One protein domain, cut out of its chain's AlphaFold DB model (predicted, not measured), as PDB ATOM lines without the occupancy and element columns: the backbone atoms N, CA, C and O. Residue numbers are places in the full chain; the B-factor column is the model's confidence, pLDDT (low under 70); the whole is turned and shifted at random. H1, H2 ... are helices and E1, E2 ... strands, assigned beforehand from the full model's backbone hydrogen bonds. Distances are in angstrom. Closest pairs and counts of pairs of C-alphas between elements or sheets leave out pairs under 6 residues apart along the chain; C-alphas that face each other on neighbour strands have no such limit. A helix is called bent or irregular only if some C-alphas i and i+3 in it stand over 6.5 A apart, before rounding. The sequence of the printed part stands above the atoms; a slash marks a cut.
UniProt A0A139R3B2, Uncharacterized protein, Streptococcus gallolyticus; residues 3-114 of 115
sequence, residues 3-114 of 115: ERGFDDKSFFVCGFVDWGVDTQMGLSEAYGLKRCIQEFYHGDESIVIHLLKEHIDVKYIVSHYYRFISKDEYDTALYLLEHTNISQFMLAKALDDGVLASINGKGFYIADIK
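AT A GLANCE: This is residues 3 to 114 of the 115 residues of an uncharacterized protein of Streptococcus gallolyticus (UniProt A0A139R3B2). The model is a rod of layers in a row: a two-stranded hairpin, E1 and E2, then a group of three helices, H1, H2 and H3, then a three-stranded sheet with H4 over its far face at the other end. H2 sits between hairpin and sheet, and H5 packs on edge strand E4 through residues such as Ala 94. The printed part has 112 residues, with five named helices and five named strands in the order E1 E2 H1 H2 H3 E3 H4 H5 E4 E5; its class is mixed, helices and strands. The larger sheet runs E3 E5 E4, antiparallel like the hairpin. The whole is only just compact, close to loose, with a radius of gyration of the C-alphas of 15.4 A and spans of 52 by 25 by 25 A.

HOW THE PARTS SIT: Start at E1, residues 12 to 16, and its antiparallel neighbour E2, residues 21 to 26, a hairpin; N 13 and O 25 are 2.8 A apart, within hydrogen-bond range. H1, residues 27 to 40, follows, and its closest C-alphas to E1 are Leu 27 and Phe 12, 6.2 A apart. H2, residues 46 to 53, comes closest to E2 at the C-alphas of Lys 53 and Val 21, 6.1 A. H3, residues 58 to 63, touches H1 at a steep tilt of 43 degrees, the same way, closest at C-alphas 62 and 33, 6.0 A. H2 and H3, a helical hairpin, only just touch, with 3 pairs of C-alphas within 8 A, closest at Val 48 and Ile 61, 7.2 A. Next come E3, residues 64 to 68, H4, residues 73 to 83, H5, residues 88 to 96, E4, residues 100 to 103, and E5, residues 107 to 113. Between E3 and E5 find N 65 and O 112, 2.9 A; between E4 and E5, a hairpin, N 101 and O 109, 2.9 A. E3, H4, H5 and E4 form a split strand-helix-strand unit, two strands running the same way with E5 between them; its crossover is right-handed. H2 and H4 are on opposite faces of this sheet, at heights over the sheet of 7.8 A and 10.7 A. H4 lies over E5, along the strands, at 4 degrees on the local plane; their closest C-alphas, Thr 76 and Phe 108, are 6.9 A apart. H5 only grazes the sheet with residues 91 to 95; its closest C-alphas to E4 are Ala 94 and Leu 100, 5.4 A. In H1, H2, H3 and H4 every O i to N i+4 pair is within hydrogen-bond range; in H5 3 of 5 are.

IN THESE COORDINATES: Find C-alpha 12, where E1 begins, at (131.745, 87.612, 164.258). H1 runs 19.6 A from C-alpha 27 to C-alpha 40 at (112.824, 89.982, 149.033). H4 is 15.2 A long, and H5 13.9 A; H5 is irregular, with C-alphas 89 and 92 7.1 A apart. E5, the longest strand, runs 19.8 A to C-alpha 113 at (112.609, 101.795, 152.889).

THE WHOLE: The two C-alphas farthest apart are those of Gly 5 and Tyr 74, 52.7 A. The printed part has no cut, and the links between named elements are tight. Its mean pLDDT is 88.5; residues 3 to 6 are under 70.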
ATOM      1  N   GLU A   3     121.924  81.108 169.670       61.19
ATOM      2  CA  GLU A   3     122.013  79.905 168.848       61.19
ATOM      3  C   GLU A   3     123.010  78.932 169.471       61.19
ATOM      4  O   GLU A   3     124.118  79.312 169.842       61.19
ATOM      5  N   ARG A   4     122.583  77.677 169.664       66.50
ATOM      6  CA  ARG A   4     123.387  76.606 170.288       66.50
ATOM      7  C   ARG A   4     124.022  76.981 171.643       66.50
ATOM      8  O   ARG A   4     125.037  76.414 172.022       66.50
ATOM      9  N   GLY A   5     123.404  77.904 172.385       68.00
ATOM     10  CA  GLY A   5     123.875  78.357 173.702       68.00
ATOM     11  C   GLY A   5     124.837  79.548 173.679       68.00
ATOM     12  O   GLY A   5     125.250  79.994 174.746       68.00
ATOM     13  N   PHE A   6     125.148  80.098 172.505       65.00
ATOM     14  CA  PHE A   6     126.043  81.244 172.355       65.00
ATOM     15  C   PHE A   6     125.274  82.552 172.153       65.00
ATOM     16  O   PHE A   6     124.187  82.555 171.568       65.00
ATOM     17  N   ASP A   7     125.826  83.651 172.671       73.94
ATOM     18  CA  ASP A   7     125.290  84.998 172.470       73.94
ATOM     19  C   ASP A   7     125.839  85.607 171.174       73.94
ATOM     20  O   ASP A   7     126.933  85.272 170.723       73.94
ATOM     21  N   ASP A   8     125.095  86.541 170.591       71.38
ATOM     22  CA  ASP A   8     125.446  87.205 169.326       71.38
ATOM     23  C   ASP A   8     126.776  87.977 169.416       71.38
ATOM     24  O   ASP A   8     127.474  88.160 168.429       71.38
ATOM     25  N   LYS A   9     127.167  88.383 170.631       73.69
ATOM     26  CA  LYS A   9     128.444  89.055 170.914       73.69
ATOM     27  C   LYS A   9     129.640  88.104 170.985       73.69
ATOM     28  O   LYS A   9     130.769  88.563 171.131       73.69
ATOM     29  N   SER A  10     129.404  86.793 170.976       78.88
ATOM     30  CA  SER A  10     130.455  85.784 171.137       78.88
ATOM     31  C   SER A  10     131.182  85.460 169.830       78.88
ATOM     32  O   SER A  10     132.273  84.900 169.886       78.88
ATOM     33  N   PHE A  11     130.605  85.804 168.674       77.00
ATOM     34  CA  PHE A  11     131.152  85.489 167.355       77.00
ATOM     35  C   PHE A  11     130.967  86.652 166.384       77.00
ATOM     36  O   PHE A  11     129.993  87.394 166.465       77.00
ATOM     37  N   PHE A  12     131.880  86.746 165.422       85.44
ATOM     38  CA  PHE A  12     131.745  87.612 164.258       85.44
ATOM     39  C   PHE A  12     131.949  86.777 163.001       85.44
ATOM     40  O   PHE A  12     132.756  85.845 162.980       85.44
ATOM     41  N   VAL A  13     131.202  87.109 161.959       88.25
ATOM     42  CA  VAL A  13     131.428  86.632 160.601       88.25
ATOM     43  C   VAL A  13     132.418  87.599 159.968       88.25
ATOM     44  O   VAL A  13     132.148  88.793 159.933       88.25
ATOM     45  N   CYS A  14     133.568  87.108 159.507       89.19
ATOM     46  CA  CYS A  14     134.565  87.957 158.842       89.19
ATOM     47  C   CYS A  14     134.233  88.207 157.367       89.19
ATOM     48  O   CYS A  14     134.789  89.100 156.755       89.19
ATOM     49  N   GLY A  15     133.329  87.425 156.782       89.69
ATOM     50  CA  GLY A  15     132.969  87.551 155.380       89.69
ATOM     51  C   GLY A  15     132.429  86.246 154.815       89.69
ATOM     52  O   GLY A  15     132.204  85.276 155.544       89.69
ATOM     53  N   PHE A  16     132.251  86.227 153.499       92.56
ATOM     54  CA  PHE A  16     131.747  85.083 152.750       92.56
ATOM     55  C   PHE A  16     132.726  84.751 151.625       92.56
ATOM     56  O   PHE A  16     132.847  85.498 150.652       92.56
ATOM     57  N   VAL A  17     133.424  83.618 151.763       92.94
ATOM     58  CA  VAL A  17     134.463  83.179 150.812       92.94
ATOM     59  C   VAL A  17     133.886  83.000 149.409       92.94
ATOM     60  O   VAL A  17     134.459  83.512 148.452       92.94
ATOM     61  N   ASP A  18     132.722  82.359 149.294       92.75
ATOM     62  CA  ASP A  18     132.060  82.100 148.007       92.75
ATOM     63  C   ASP A  18     131.666  83.391 147.272       92.75
ATOM     64  O   ASP A  18     131.609  83.429 146.044       92.75
ATOM     65  N   TRP A  19     131.433  84.474 148.016       93.88
ATOM     66  CA  TRP A  19     131.087  85.782 147.457       93.88
ATOM     67  C   TRP A  19     132.309  86.675 147.222       93.88
ATOM     68  O   TRP A  19     132.199  87.703 146.545       93.88
ATOM     69  N   GLY A  20     133.475  86.294 147.755       94.12
ATOM     70  CA  GLY A  20     134.676  87.127 147.760       94.12
ATOM     71  C   GLY A  20     134.467  88.435 148.524       94.12
ATOM     72  O   GLY A  20     134.921  89.481 148.071       94.12
ATOM     73  N   VAL A  21     133.720  88.382 149.629       93.19
ATOM     74  CA  VAL A  21     133.423  89.529 150.496       93.19
ATOM     75  C   VAL A  21     134.161  89.344 151.814       93.19
ATOM     76  O   VAL A  21     133.973  88.323 152.474       93.19
ATOM     77  N   ASP A  22     134.943  90.347 152.204       91.06
ATOM     78  CA  ASP A  22     135.589  90.448 153.514       91.06
ATOM     79  C   ASP A  22     134.925  91.607 154.271       91.06
ATOM     80  O   ASP A  22     135.166  92.785 154.011       91.06
ATOM     81  N   THR A  23     133.942  91.279 155.105       88.81
ATOM     82  CA  THR A  23     133.129  92.251 155.841       88.81
ATOM     83  C   THR A  23     132.801  91.670 157.198       88.81
ATOM     84  O   THR A  23     132.122  90.647 157.305       88.81
ATOM     85  N   GLN A  24     133.271  92.350 158.238       90.12
ATOM     86  CA  GLN A  24     132.983  91.965 159.606       90.12
ATOM     87  C   GLN A  24     131.524  92.286 159.946       90.12
ATOM     88  O   GLN A  24     131.102  93.435 159.859       90.12
ATOM     89  N   MET A  25     130.772  91.280 160.383       90.69
ATOM     90  CA  MET A  25     129.386  91.435 160.824       90.69
ATOM     91  C   MET A  25     129.050  90.487 161.976       90.69
ATOM     92  O   MET A  25     129.719  89.474 162.198       90.69
ATOM     93  N   GLY A  26     128.015  90.819 162.741       89.56
ATOM     94  CA  GLY A  26     127.447  89.935 163.754       89.56
ATOM     95  C   GLY A  26     126.716  88.743 163.132       89.56
ATOM     96  O   GLY A  26     126.349  88.744 161.954       89.56
ATOM     97  N   LEU A  27     126.450  87.714 163.938       88.00
ATOM     98  CA  LEU A  27     125.706  86.546 163.467       88.00
ATOM     99  C   LEU A  27     124.257  86.923 163.102       88.00
ATOM    100  O   LEU A  27     123.734  86.468 162.084       88.00
ATOM    101  N   SER A  28     123.619  87.795 163.887       88.31
ATOM    102  CA  SER A  28     122.281  88.323 163.589       88.31
ATOM    103  C   SER A  28     122.200  89.077 162.257       88.31
ATOM    104  O   SER A  28     121.221  88.916 161.526       88.31
ATOM    105  N   GLU A  29     123.229  89.848 161.910       91.19
ATOM    106  CA  GLU A  29     123.333  90.575 160.640       91.19
ATOM    107  C   GLU A  29     123.455  89.606 159.459       91.19
ATOM    108  O   GLU A  29     122.706  89.725 158.488       91.19
ATOM    109  N   ALA A  30     124.297  88.575 159.581       91.50
ATOM    110  CA  ALA A  30     124.423  87.524 158.570       91.50
ATOM    111  C   ALA A  30     123.098  86.769 158.337       91.50
ATOM    112  O   ALA A  30     122.704  86.516 157.195       91.50
ATOM    113  N   TYR A  31     122.352  86.455 159.402       91.00
ATOM    114  CA  TYR A  31     121.003  85.891 159.267       91.00
ATOM    115  C   TYR A  31     120.011  86.874 158.644       91.00
ATOM    116  O   TYR A  31     119.155  86.459 157.857       91.00
ATOM    117  N   GLY A  32     120.128  88.163 158.968       92.50
ATOM    118  CA  GLY A  32     119.356  89.235 158.345       92.50
ATOM    119  C   GLY A  32     119.560  89.269 156.833       92.50
ATOM    120  O   GLY A  32     118.577  89.290 156.093       92.50
ATOM    121  N   LEU A  33     120.809  89.174 156.367       94.12
ATOM    122  CA  LEU A  33     121.136  89.077 154.943       94.12
ATOM    123  C   LEU A  33     120.522  87.834 154.299       94.12
ATOM    124  O   LEU A  33     119.864  87.943 153.267       94.12
ATOM    125  N   LYS A  34     120.658  86.661 154.930       93.56
ATOM    126  CA  LYS A  34     120.060  85.419 154.417       93.56
ATOM    127  C   LYS A  34     118.546  85.544 154.239       93.56
ATOM    128  O   LYS A  34     118.020  85.182 153.189       93.56
ATOM    129  N   ARG A  35     117.844  86.073 155.247       92.94
ATOM    130  CA  ARG A  35     116.396  86.316 155.160       92.94
ATOM    131  C   ARG A  35     116.067  87.346 154.088       92.94
ATOM    132  O   ARG A  35     115.140  87.128 153.322       92.94
ATOM    133  N   CYS A  36     116.855  88.417 153.995       92.38
ATOM    134  CA  CYS A  36     116.699  89.446 152.973       92.38
ATOM    135  C   CYS A  36     116.719  88.838 151.558       92.38
ATOM    136  O   CYS A  36     115.799  89.055 150.775       92.38
ATOM    137  N   ILE A  37     117.718  87.999 151.270       94.44
ATOM    138  CA  ILE A  37     117.879  87.311 149.981       94.44
ATOM    139  C   ILE A  37     116.694  86.386 149.681       94.44
ATOM    140  O   ILE A  37     116.156  86.399 148.574       94.44
ATOM    141  N   GLN A  38     116.265  85.594 150.663       93.94
ATOM    142  CA  GLN A  38     115.189  84.620 150.473       93.94
ATOM    143  C   GLN A  38     113.811  85.272 150.315       93.94
ATOM    144  O   GLN A  38     113.040  84.861 149.450       93.94
ATOM    145  N   GLU A  39     113.501  86.271 151.142       90.62
ATOM    146  CA  GLU A  39     112.165  86.866 151.226       90.62
ATOM    147  C   GLU A  39     111.954  87.979 150.186       90.62
ATOM    148  O   GLU A  39     110.872  88.061 149.612       90.62
ATOM    149  N   PHE A  40     112.972  88.803 149.903       88.94
ATOM    150  CA  PHE A  40     112.824  89.982 149.033       88.94
ATOM    151  C   PHE A  40     113.425  89.816 147.639       88.94
ATOM    152  O   PHE A  40     112.956  90.451 146.700       88.94
ATOM    153  N   TYR A  41     114.448  88.974 147.486       90.69
ATOM    154  CA  TYR A  41     115.140  88.793 146.206       90.69
ATOM    155  C   TYR A  41     114.923  87.403 145.597       90.69
ATOM    156  O   TYR A  41     115.593  87.043 144.634       90.69
ATOM    157  N   HIS A  42     113.987  86.613 146.135       90.94
ATOM    158  CA  HIS A  42     113.649  85.266 145.648       90.94
ATOM    159  C   HIS A  42     114.867  84.338 145.485       90.94
ATOM    160  O   HIS A  42     114.898  83.481 144.602       90.94
ATOM    161  N   GLY A  43     115.877  84.504 146.341       91.38
ATOM    162  CA  GLY A  43     117.126  83.749 146.278       91.38
ATOM    163  C   GLY A  43     118.225  84.372 145.412       91.38
ATOM    164  O   GLY A  43     119.325  83.833 145.402       91.38
ATOM    165  N   ASP A  44     117.981  85.489 144.718       91.94
ATOM    166  CA  ASP A  44     119.030  86.213 143.991       91.94
ATOM    167  C   ASP A  44     119.881  87.054 144.955       91.94
ATOM    168  O   ASP A  44     119.484  88.106 145.450       91.94
ATOM    169  N   GLU A  45     121.094  86.582 145.209       93.81
ATOM    170  CA  GLU A  45     122.073  87.217 146.094       93.81
ATOM    171  C   GLU A  45     122.850  88.374 145.446       93.81
ATOM    172  O   GLU A  45     123.587  89.081 146.129       93.81
ATOM    173  N   SER A  46     122.691  88.618 144.143       93.94
ATOM    174  CA  SER A  46     123.629  89.461 143.383       93.94
ATOM    175  C   SER A  46     123.675  90.914 143.843       93.94
ATOM    176  O   SER A  46     124.752  91.502 143.886       93.94
ATOM    177  N   ILE A  47     122.524  91.493 144.199       94.19
ATOM    178  CA  ILE A  47     122.464  92.861 144.726       94.19
ATOM    179  C   ILE A  47     123.118  92.957 146.101       94.19
ATOM    180  O   ILE A  47     123.872  93.887 146.356       94.19
ATOM    181  N   VAL A  48     122.913  91.957 146.961       94.81
ATOM    182  CA  VAL A  48     123.533  91.916 148.288       94.81
ATOM    183  C   VAL A  48     125.048  91.772 148.168       94.81
ATOM    184  O   VAL A  48     125.777  92.520 148.808       94.81
ATOM    185  N   ILE A  49     125.527  90.869 147.307       95.25
ATOM    186  CA  ILE A  49     126.964  90.700 147.042       95.25
ATOM    187  C   ILE A  49     127.571  91.999 146.514       95.25
ATOM    188  O   ILE A  49     128.650  92.382 146.956       95.25
ATOM    189  N   HIS A  50     126.897  92.664 145.574       95.12
ATOM    190  CA  HIS A  50     127.366  93.932 145.024       95.12
ATOM    191  C   HIS A  50     127.506  94.995 146.118       95.12
ATOM    192  O   HIS A  50     128.588  95.539 146.290       95.12
ATOM    193  N   LEU A  51     126.466  95.213 146.924       94.94
ATOM    194  CA  LEU A  51     126.487  96.208 148.001       94.94
ATOM    195  C   LEU A  51     127.552  95.914 149.063       94.94
ATOM    196  O   LEU A  51     128.209  96.828 149.549       94.94
ATOM    197  N   LEU A  52     127.764  94.641 149.400       95.06
ATOM    198  CA  LEU A  52     128.826  94.253 150.328       95.06
ATOM    199  C   LEU A  52     130.228  94.516 149.757       95.06
ATOM    200  O   LEU A  52     131.129  94.889 150.503       95.06
ATOM    201  N   LYS A  53     130.421  94.343 148.442       93.94
ATOM    202  CA  LYS A  53     131.687  94.670 147.765       93.94
ATOM    203  C   LYS A  53     131.949  96.170 147.699       93.94
ATOM    204  O   LYS A  53     133.101  96.569 147.793       93.94
ATOM    205  N   GLU A  54     130.893  96.972 147.620       92.81
ATOM    206  CA  GLU A  54     130.960  98.434 147.747       92.81
ATOM    207  C   GLU A  54     131.032  98.901 149.216       92.81
ATOM    208  O   GLU A  54     130.914 100.086 149.504       92.81
ATOM    209  N   HIS A  55     131.240  97.979 150.167       93.12
ATOM    210  CA  HIS A  55     131.378  98.263 151.599       93.12
ATOM    211  C   HIS A  55     130.168  98.966 152.237       93.12
ATOM    212  O   HIS A  55     130.302  99.634 153.267       93.12
ATOM    213  N   ILE A  56     128.974  98.774 151.672       94.00
ATOM    214  CA  ILE A  56     127.736  99.290 152.254       94.00
ATOM    215  C   ILE A  56     127.444  98.556 153.565       94.00
ATOM    216  O   ILE A  56     127.529  97.328 153.655       94.00
ATOM    217  N   ASP A  57     127.081  99.323 154.594       92.88
ATOM    218  CA  ASP A  57     126.825  98.795 155.931       92.88
ATOM    219  C   ASP A  57     125.732  97.716 155.917       92.88
ATOM    220  O   ASP A  57     124.655  97.878 155.336       92.88
ATOM    221  N   VAL A  58     125.987  96.600 156.602       93.12
ATOM    222  CA  VAL A  58     125.084  95.443 156.583       93.12
ATOM    223  C   VAL A  58     123.704  95.797 157.137       93.12
ATOM    224  O   VAL A  58     122.691  95.330 156.609       93.12
ATOM    225  N   LYS A  59     123.619  96.659 158.157       92.06
ATOM    226  CA  LYS A  59     122.326  97.094 158.702       92.06
ATOM    227  C   LYS A  59     121.580  97.938 157.682       92.06
ATOM    228  O   LYS A  59     120.357  97.812 157.576       92.06
ATOM    229  N   TYR A  60     122.292  98.758 156.909       93.25
ATOM    230  CA  TYR A  60     121.704  99.505 155.800       93.25
ATOM    231  C   TYR A  60     121.113  98.559 154.743       93.25
ATOM    232  O   TYR A  60     119.930  98.666 154.422       93.25
ATOM    233  N   ILE A  61     121.878  97.560 154.291       94.00
ATOM    234  CA  ILE A  61     121.414  96.561 153.307       94.00
ATOM    235  C   ILE A  61     120.188  95.790 153.820       94.00
ATOM    236  O   ILE A  61     119.244  95.534 153.074       94.00
ATOM    237  N   VAL A  62     120.173  95.396 155.097       92.69
ATOM    238  CA  VAL A  62     119.050  94.638 155.672       92.69
ATOM    239  C   VAL A  62     117.797  95.511 155.827       92.69
ATOM    240  O   VAL A  62     116.690  95.007 155.620       92.69
ATOM    241  N   SER A  63     117.948  96.801 156.136       91.19
ATOM    242  CA  SER A  63     116.834  97.746 156.339       91.19
ATOM    243  C   SER A  63     116.230  98.310 155.050       91.19
ATOM    244  O   SER A  63     115.087  98.765 155.075       91.19
ATOM    245  N   HIS A  64     116.938  98.221 153.925       92.44
ATOM    246  CA  HIS A  64     116.467  98.720 152.634       92.44
ATOM    247  C   HIS A  64     116.159  97.583 151.662       92.44
ATOM    248  O   HIS A  64     116.749  96.499 151.702       92.44
ATOM    249  N   TYR A  65     115.184  97.816 150.792       91.00
ATOM    250  CA  TYR A  65     114.881  96.960 149.655       91.00
ATOM    251  C   TYR A  65     115.310  97.665 148.371       91.00
ATOM    252  O   TYR A  65     114.958  98.817 148.151       91.00
ATOM    253  N   TYR A  66     116.056  96.971 147.518       92.88
ATOM    254  CA  TYR A  66     116.553  97.539 146.271       92.88
ATOM    255  C   TYR A  66     115.609  97.200 145.132       92.88
ATOM    256  O   TYR A  66     115.520  96.054 144.685       92.88
ATOM    257  N   ARG A  67     114.909  98.220 144.642       91.94
ATOM    258  CA  ARG A  67     113.979  98.090 143.528       91.94
ATOM    259  C   ARG A  67     114.692  98.371 142.214       91.94
ATOM    260  O   ARG A  67     115.377  99.377 142.074       91.94
ATOM    261  N   PHE A  68     114.483  97.495 141.239       93.12
ATOM    262  CA  PHE A  68     114.973  97.679 139.877       93.12
ATOM    263  C   PHE A  68     114.339  98.912 139.208       93.12
ATOM    264  O   PHE A  68     113.131  99.133 139.337       93.12
ATOM    265  N   ILE A  69     115.153  99.686 138.486       93.56
ATOM    266  CA  ILE A  69     114.726 100.834 137.677       93.56
ATOM    267  C   ILE A  69     114.732 100.453 136.193       93.56
ATOM    268  O   ILE A  69     113.675 100.269 135.596       93.56
ATOM    269  N   SER A  70     115.921 100.332 135.600       93.62
ATOM    270  CA  SER A  70     116.124  99.989 134.191       93.62
ATOM    271  C   SER A  70     117.519  99.388 133.995       93.62
ATOM    272  O   SER A  70     118.369  99.439 134.881       93.62
ATOM    273  N   LYS A  71     117.762  98.791 132.828       94.56
ATOM    274  CA  LYS A  71     119.118  98.448 132.367       94.56
ATOM    275  C   LYS A  71     119.771  99.587 131.594       94.56
ATOM    276  O   LYS A  71     120.986  99.576 131.432       94.56
ATOM    277  N   ASP A  72     118.961 100.508 131.093       93.56
ATOM    278  CA  ASP A  72     119.405 101.620 130.275       93.56
ATOM    279  C   ASP A  72     119.740 102.834 131.154       93.56
ATOM    280  O   ASP A  72     119.010 103.175 132.093       93.56
ATOM    281  N   GLU A  73     120.881 103.460 130.874       88.62
ATOM    282  CA  GLU A  73     121.371 104.625 131.617       88.62
ATOM    283  C   GLU A  73     120.478 105.850 131.419       88.62
ATOM    284  O   GLU A  73     120.251 106.600 132.370       88.62
ATOM    285  N   TYR A  74     119.947 106.046 130.208       90.81
ATOM    286  CA  TYR A  74     119.085 107.177 129.887       90.81
ATOM    287  C   TYR A  74     117.739 107.052 130.603       90.81
ATOM    288  O   TYR A  74     117.325 107.994 131.282       90.81
ATOM    289  N   ASP A  75     117.108 105.878 130.550       92.56
ATOM    290  CA  ASP A  75     115.865 105.611 131.286       92.56
ATOM    291  C   ASP A  75     116.058 105.768 132.801       92.56
ATOM    292  O   ASP A  75     115.196 106.304 133.500       92.56
ATOM    293  N   THR A  76     117.208 105.328 133.320       91.50
ATOM    294  CA  THR A  76     117.541 105.474 134.741       91.50
ATOM    295  C   THR A  76     117.708 106.943 135.118       91.50
ATOM    296  O   THR A  76     117.149 107.385 136.122       91.50
ATOM    297  N   ALA A  77     118.432 107.723 134.315       88.50
ATOM    298  CA  ALA A  77     118.607 109.150 134.552       88.50
ATOM    299  C   ALA A  77     117.264 109.896 134.521       88.50
ATOM    300  O   ALA A  77     117.002 110.716 135.403       88.50
ATOM    301  N   LEU A  78     116.396 109.575 133.557       90.25
ATOM    302  CA  LEU A  78     115.054 110.148 133.467       90.25
ATOM    303  C   LEU A  78     114.219 109.800 134.706       90.25
ATOM    304  O   LEU A  78     113.646 110.691 135.330       90.25
ATOM    305  N   TYR A  79     114.226 108.530 135.121       91.06
ATOM    306  CA  TYR A  79     113.529 108.087 136.325       91.06
ATOM    307  C   TYR A  79     113.978 108.862 137.571       91.06
ATOM    308  O   TYR A  79     113.140 109.337 138.339       91.06
ATOM    309  N   LEU A  80     115.293 109.012 137.763       89.94
ATOM    310  CA  LEU A  80     115.858 109.719 138.912       89.94
ATOM    311  C   LEU A  80     115.461 111.199 138.928       89.94
ATOM    312  O   LEU A  80     115.125 111.710 139.994       89.94
ATOM    313  N   LEU A  81     115.441 111.864 137.769       86.44
ATOM    314  CA  LEU A  81     115.012 113.261 137.651       86.44
ATOM    315  C   LEU A  81     113.528 113.458 137.983       86.44
ATOM    316  O   LEU A  81     113.159 114.479 138.560       86.44
ATOM    317  N   GLU A  82     112.681 112.504 137.604       87.44
ATOM    318  CA  GLU A  82     111.230 112.614 137.770       87.44
ATOM    319  C   GLU A  82     110.742 112.183 139.161       87.44
ATOM    320  O   GLU A  82     109.757 112.722 139.664       87.44
ATOM    321  N   HIS A  83     111.411 111.210 139.785       85.62
ATOM    322  CA  HIS A  83     110.892 110.514 140.969       85.62
ATOM    323  C   HIS A  83     111.757 110.681 142.220       85.62
ATOM    324  O   HIS A  83     111.403 110.162 143.280       85.62
ATOM    325  N   THR A  84     112.887 111.386 142.132       82.06
ATOM    326  CA  THR A  84     113.794 111.579 143.267       82.06
ATOM    327  C   THR A  84     114.314 113.012 143.339       82.06
ATOM    328  O   THR A  84     114.267 113.763 142.372       82.06
ATOM    329  N   ASN A  85     114.871 113.386 144.494       79.19
ATOM    330  CA  ASN A  85     115.611 114.643 144.654       79.19
ATOM    331  C   ASN A  85     117.121 114.462 144.412       79.19
ATOM    332  O   ASN A  85     117.921 115.311 144.813       79.19
ATOM    333  N   ILE A  86     117.530 113.339 143.809       78.38
ATOM    334  CA  ILE A  86     118.932 113.064 143.501       78.38
ATOM    335  C   ILE A  86     119.294 113.887 142.266       78.38
ATOM    336  O   ILE A  86     119.015 113.521 141.129       78.38
ATOM    337  N   SER A  87     119.906 115.041 142.503       73.75
ATOM    338  CA  SER A  87     120.464 115.867 141.441       73.75
ATOM    339  C   SER A  87     121.712 115.215 140.836       73.75
ATOM    340  O   SER A  87     122.376 114.387 141.462       73.75
ATOM    341  N   GLN A  88     122.096 115.646 139.632       70.31
ATOM    342  CA  GLN A  88     123.271 115.120 138.926       70.31
ATOM    343  C   GLN A  88     124.563 115.169 139.768       70.31
ATOM    344  O   GLN A  88     125.382 114.258 139.696       70.31
ATOM    345  N   PHE A  89     124.730 116.197 140.607       70.88
ATOM    346  CA  PHE A  89     125.896 116.343 141.489       70.88
ATOM    347  C   PHE A  89     125.878 115.405 142.707       70.88
ATOM    348  O   PHE A  89     126.895 115.264 143.379       70.88
ATOM    349  N   MET A  90     124.744 114.759 142.989       84.69
ATOM    350  CA  MET A  90     124.573 113.813 144.093       84.69
ATOM    351  C   MET A  90     124.662 112.355 143.640       84.69
ATOM    352  O   MET A  90     124.657 111.482 144.495       84.69
ATOM    353  N   LEU A  91     124.760 112.066 142.336       84.31
ATOM    354  CA  LEU A  91     124.766 110.688 141.827       84.31
ATOM    355  C   LEU A  91     125.948 109.870 142.350       84.31
ATOM    356  O   LEU A  91     125.750 108.753 142.813       84.31
ATOM    357  N   ALA A  92     127.155 110.442 142.331       86.00
ATOM    358  CA  ALA A  92     128.337 109.781 142.887       86.00
ATOM    359  C   ALA A  92     128.142 109.481 144.378       86.00
ATOM    360  O   ALA A  92     128.327 108.355 144.814       86.00
ATOM    361  N   LYS A  93     127.629 110.461 145.129       88.38
ATOM    362  CA  LYS A  93     127.311 110.284 146.545       88.38
ATOM    363  C   LYS A  93     126.227 109.225 146.772       88.38
ATOM    364  O   LYS A  93     126.308 108.473 147.727       88.38
ATOM    365  N   ALA A  94     125.211 109.167 145.915       87.88
ATOM    366  CA  ALA A  94     124.147 108.176 146.009       87.88
ATOM    367  C   ALA A  94     124.660 106.755 145.733       87.88
ATOM    368  O   ALA A  94     124.151 105.822 146.341       87.88
ATOM    369  N   LEU A  95     125.654 106.596 144.853       88.44
ATOM    370  CA  LEU A  95     126.355 105.326 144.647       88.44
ATOM    371  C   LEU A  95     127.207 104.969 145.874       88.44
ATOM    372  O   LEU A  95     127.062 103.872 146.403       88.44
ATOM    373  N   ASP A  96     128.010 105.914 146.373       88.44
ATOM    374  CA  ASP A  96     128.874 105.717 147.549       88.44
ATOM    375  C   ASP A  96     128.070 105.380 148.819       88.44
ATOM    376  O   ASP A  96     128.461 104.527 149.611       88.44
ATOM    377  N   ASP A  97     126.924 106.039 149.016       88.94
ATOM    378  CA  ASP A  97     126.033 105.813 150.158       88.94
ATOM    379  C   ASP A  97     125.164 104.541 149.969       88.94
ATOM    380  O   ASP A  97     124.387 104.186 150.858       88.94
ATOM    381  N   GLY A  98     125.247 103.864 148.815       88.75
ATOM    382  CA  GLY A  98     124.445 102.684 148.479       88.75
ATOM    383  C   GLY A  98     122.977 102.984 148.163       88.75
ATOM    384  O   GLY A  98     122.183 102.072 147.989       88.75
ATOM    385  N   VAL A  99     122.569 104.247 148.055       91.44
ATOM    386  CA  VAL A  99     121.189 104.616 147.683       91.44
ATOM    387  C   VAL A  99     120.873 104.188 146.248       91.44
ATOM    388  O   VAL A  99     119.752 103.772 145.954       91.44
ATOM    389  N   LEU A 100     121.854 104.286 145.352       92.38
ATOM    390  CA  LEU A 100     121.788 103.800 143.980       92.38
ATOM    391  C   LEU A 100     122.795 102.659 143.825       92.38
ATOM    392  O   LEU A 100     123.918 102.757 144.302       92.38
ATOM    393  N   ALA A 101     122.414 101.596 143.125       93.25
ATOM    394  CA  ALA A 101     123.305 100.484 142.818       93.25
ATOM    395  C   ALA A 101     123.287 100.190 141.318       93.25
ATOM    396  O   ALA A 101     122.222 100.148 140.698       93.25
ATOM    397  N   SER A 102     124.468  99.958 140.745       92.69
ATOM    398  CA  SER A 102     124.634  99.571 139.344       92.69
ATOM    399  C   SER A 102     125.340  98.229 139.273       92.69
ATOM    400  O   SER A 102     126.533  98.109 139.550       92.69
ATOM    401  N   ILE A 103     124.593  97.198 138.889       92.56
ATOM    402  CA  ILE A 103     125.137  95.853 138.743       92.56
ATOM    403  C   ILE A 103     125.358  95.580 137.261       92.56
ATOM    404  O   ILE A 103     124.400  95.467 136.484       92.56
ATOM    405  N   ASN A 104     126.620  95.383 136.882       86.44
ATOM    406  CA  ASN A 104     127.003  95.027 135.518       86.44
ATOM    407  C   ASN A 104     126.168  93.850 134.983       86.44
ATOM    408  O   ASN A 104     126.126  92.767 135.565       86.44
ATOM    409  N   GLY A 105     125.478  94.079 133.862       86.50
ATOM    410  CA  GLY A 105     124.622  93.092 133.193       86.50
ATOM    411  C   GLY A 105     123.220  92.902 133.794       86.50
ATOM    412  O   GLY A 105     122.351  92.332 133.120       86.50
ATOM    413  N   LYS A 106     122.952  93.401 135.009       89.50
ATOM    414  CA  LYS A 106     121.627  93.327 135.652       89.50
ATOM    415  C   LYS A 106     120.866  94.652 135.624       89.50
ATOM    416  O   LYS A 106     119.655  94.606 135.428       89.50
ATOM    417  N   GLY A 107     121.563  95.786 135.696       93.31
ATOM    418  CA  GLY A 107     120.994  97.130 135.571       93.31
ATOM    419  C   GLY A 107     121.079  97.944 136.859       93.31
ATOM    420  O   GLY A 107     121.889  97.648 137.740       93.31
ATOM    421  N   PHE A 108     120.235  98.970 136.939       94.12
ATOM    422  CA  PHE A 108     120.206  99.962 138.005       94.12
ATOM    423  C   PHE A 108     119.094  99.681 139.010       94.12
ATOM    424  O   PHE A 108     117.971  99.318 138.647       94.12
ATOM    425  N   TYR A 109     119.411  99.889 140.282       94.50
ATOM    426  CA  TYR A 109     118.516  99.679 141.410       94.50
ATOM    427  C   TYR A 109     118.569 100.884 142.342       94.50
ATOM    428  O   TYR A 109     119.625 101.490 142.501       94.50
ATOM    429  N   ILE A 110     117.452 101.193 142.993       93.69
ATOM    430  CA  ILE A 110     117.370 102.234 144.020       93.69
ATOM    431  C   ILE A 110     116.903 101.644 145.343       93.69
ATOM    432  O   ILE A 110     116.004 100.798 145.371       93.69
ATOM    433  N   ALA A 111     117.529 102.087 146.428       92.81
ATOM    434  CA  ALA A 111     117.147 101.739 147.781       92.81
ATOM    435  C   ALA A 111     115.803 102.389 148.135       92.81
ATOM    436  O   ALA A 111     115.611 103.595 147.985       92.81
ATOM    437  N   ASP A 112     114.887 101.573 148.637       86.75
ATOM    438  CA  ASP A 112     113.604 101.979 149.194       86.75
ATOM    439  C   ASP A 112     113.499 101.466 150.636       86.75
ATOM    440  O   ASP A 112     114.097 100.443 150.998       86.75
ATOM    441  N   ILE A 113     112.761 102.178 151.482       78.50
ATOM    442  CA  ILE A 113     112.609 101.795 152.889       78.50
ATOM    443  C   ILE A 113     111.643 100.613 152.960       78.50
ATOM    444  O   ILE A 113     110.538 100.662 152.421       78.50
ATOM    445  N   LYS A 114     112.036  99.546 153.662       71.88
ATOM    446  CA  LYS A 114     111.117  98.445 153.980       71.88
ATOM    447  C   LYS A 114     110.093  98.944 155.007       71.88
ATOM    448  O   LYS A 114     110.459  99.168 156.160       71.88
TER     449      LYS A 114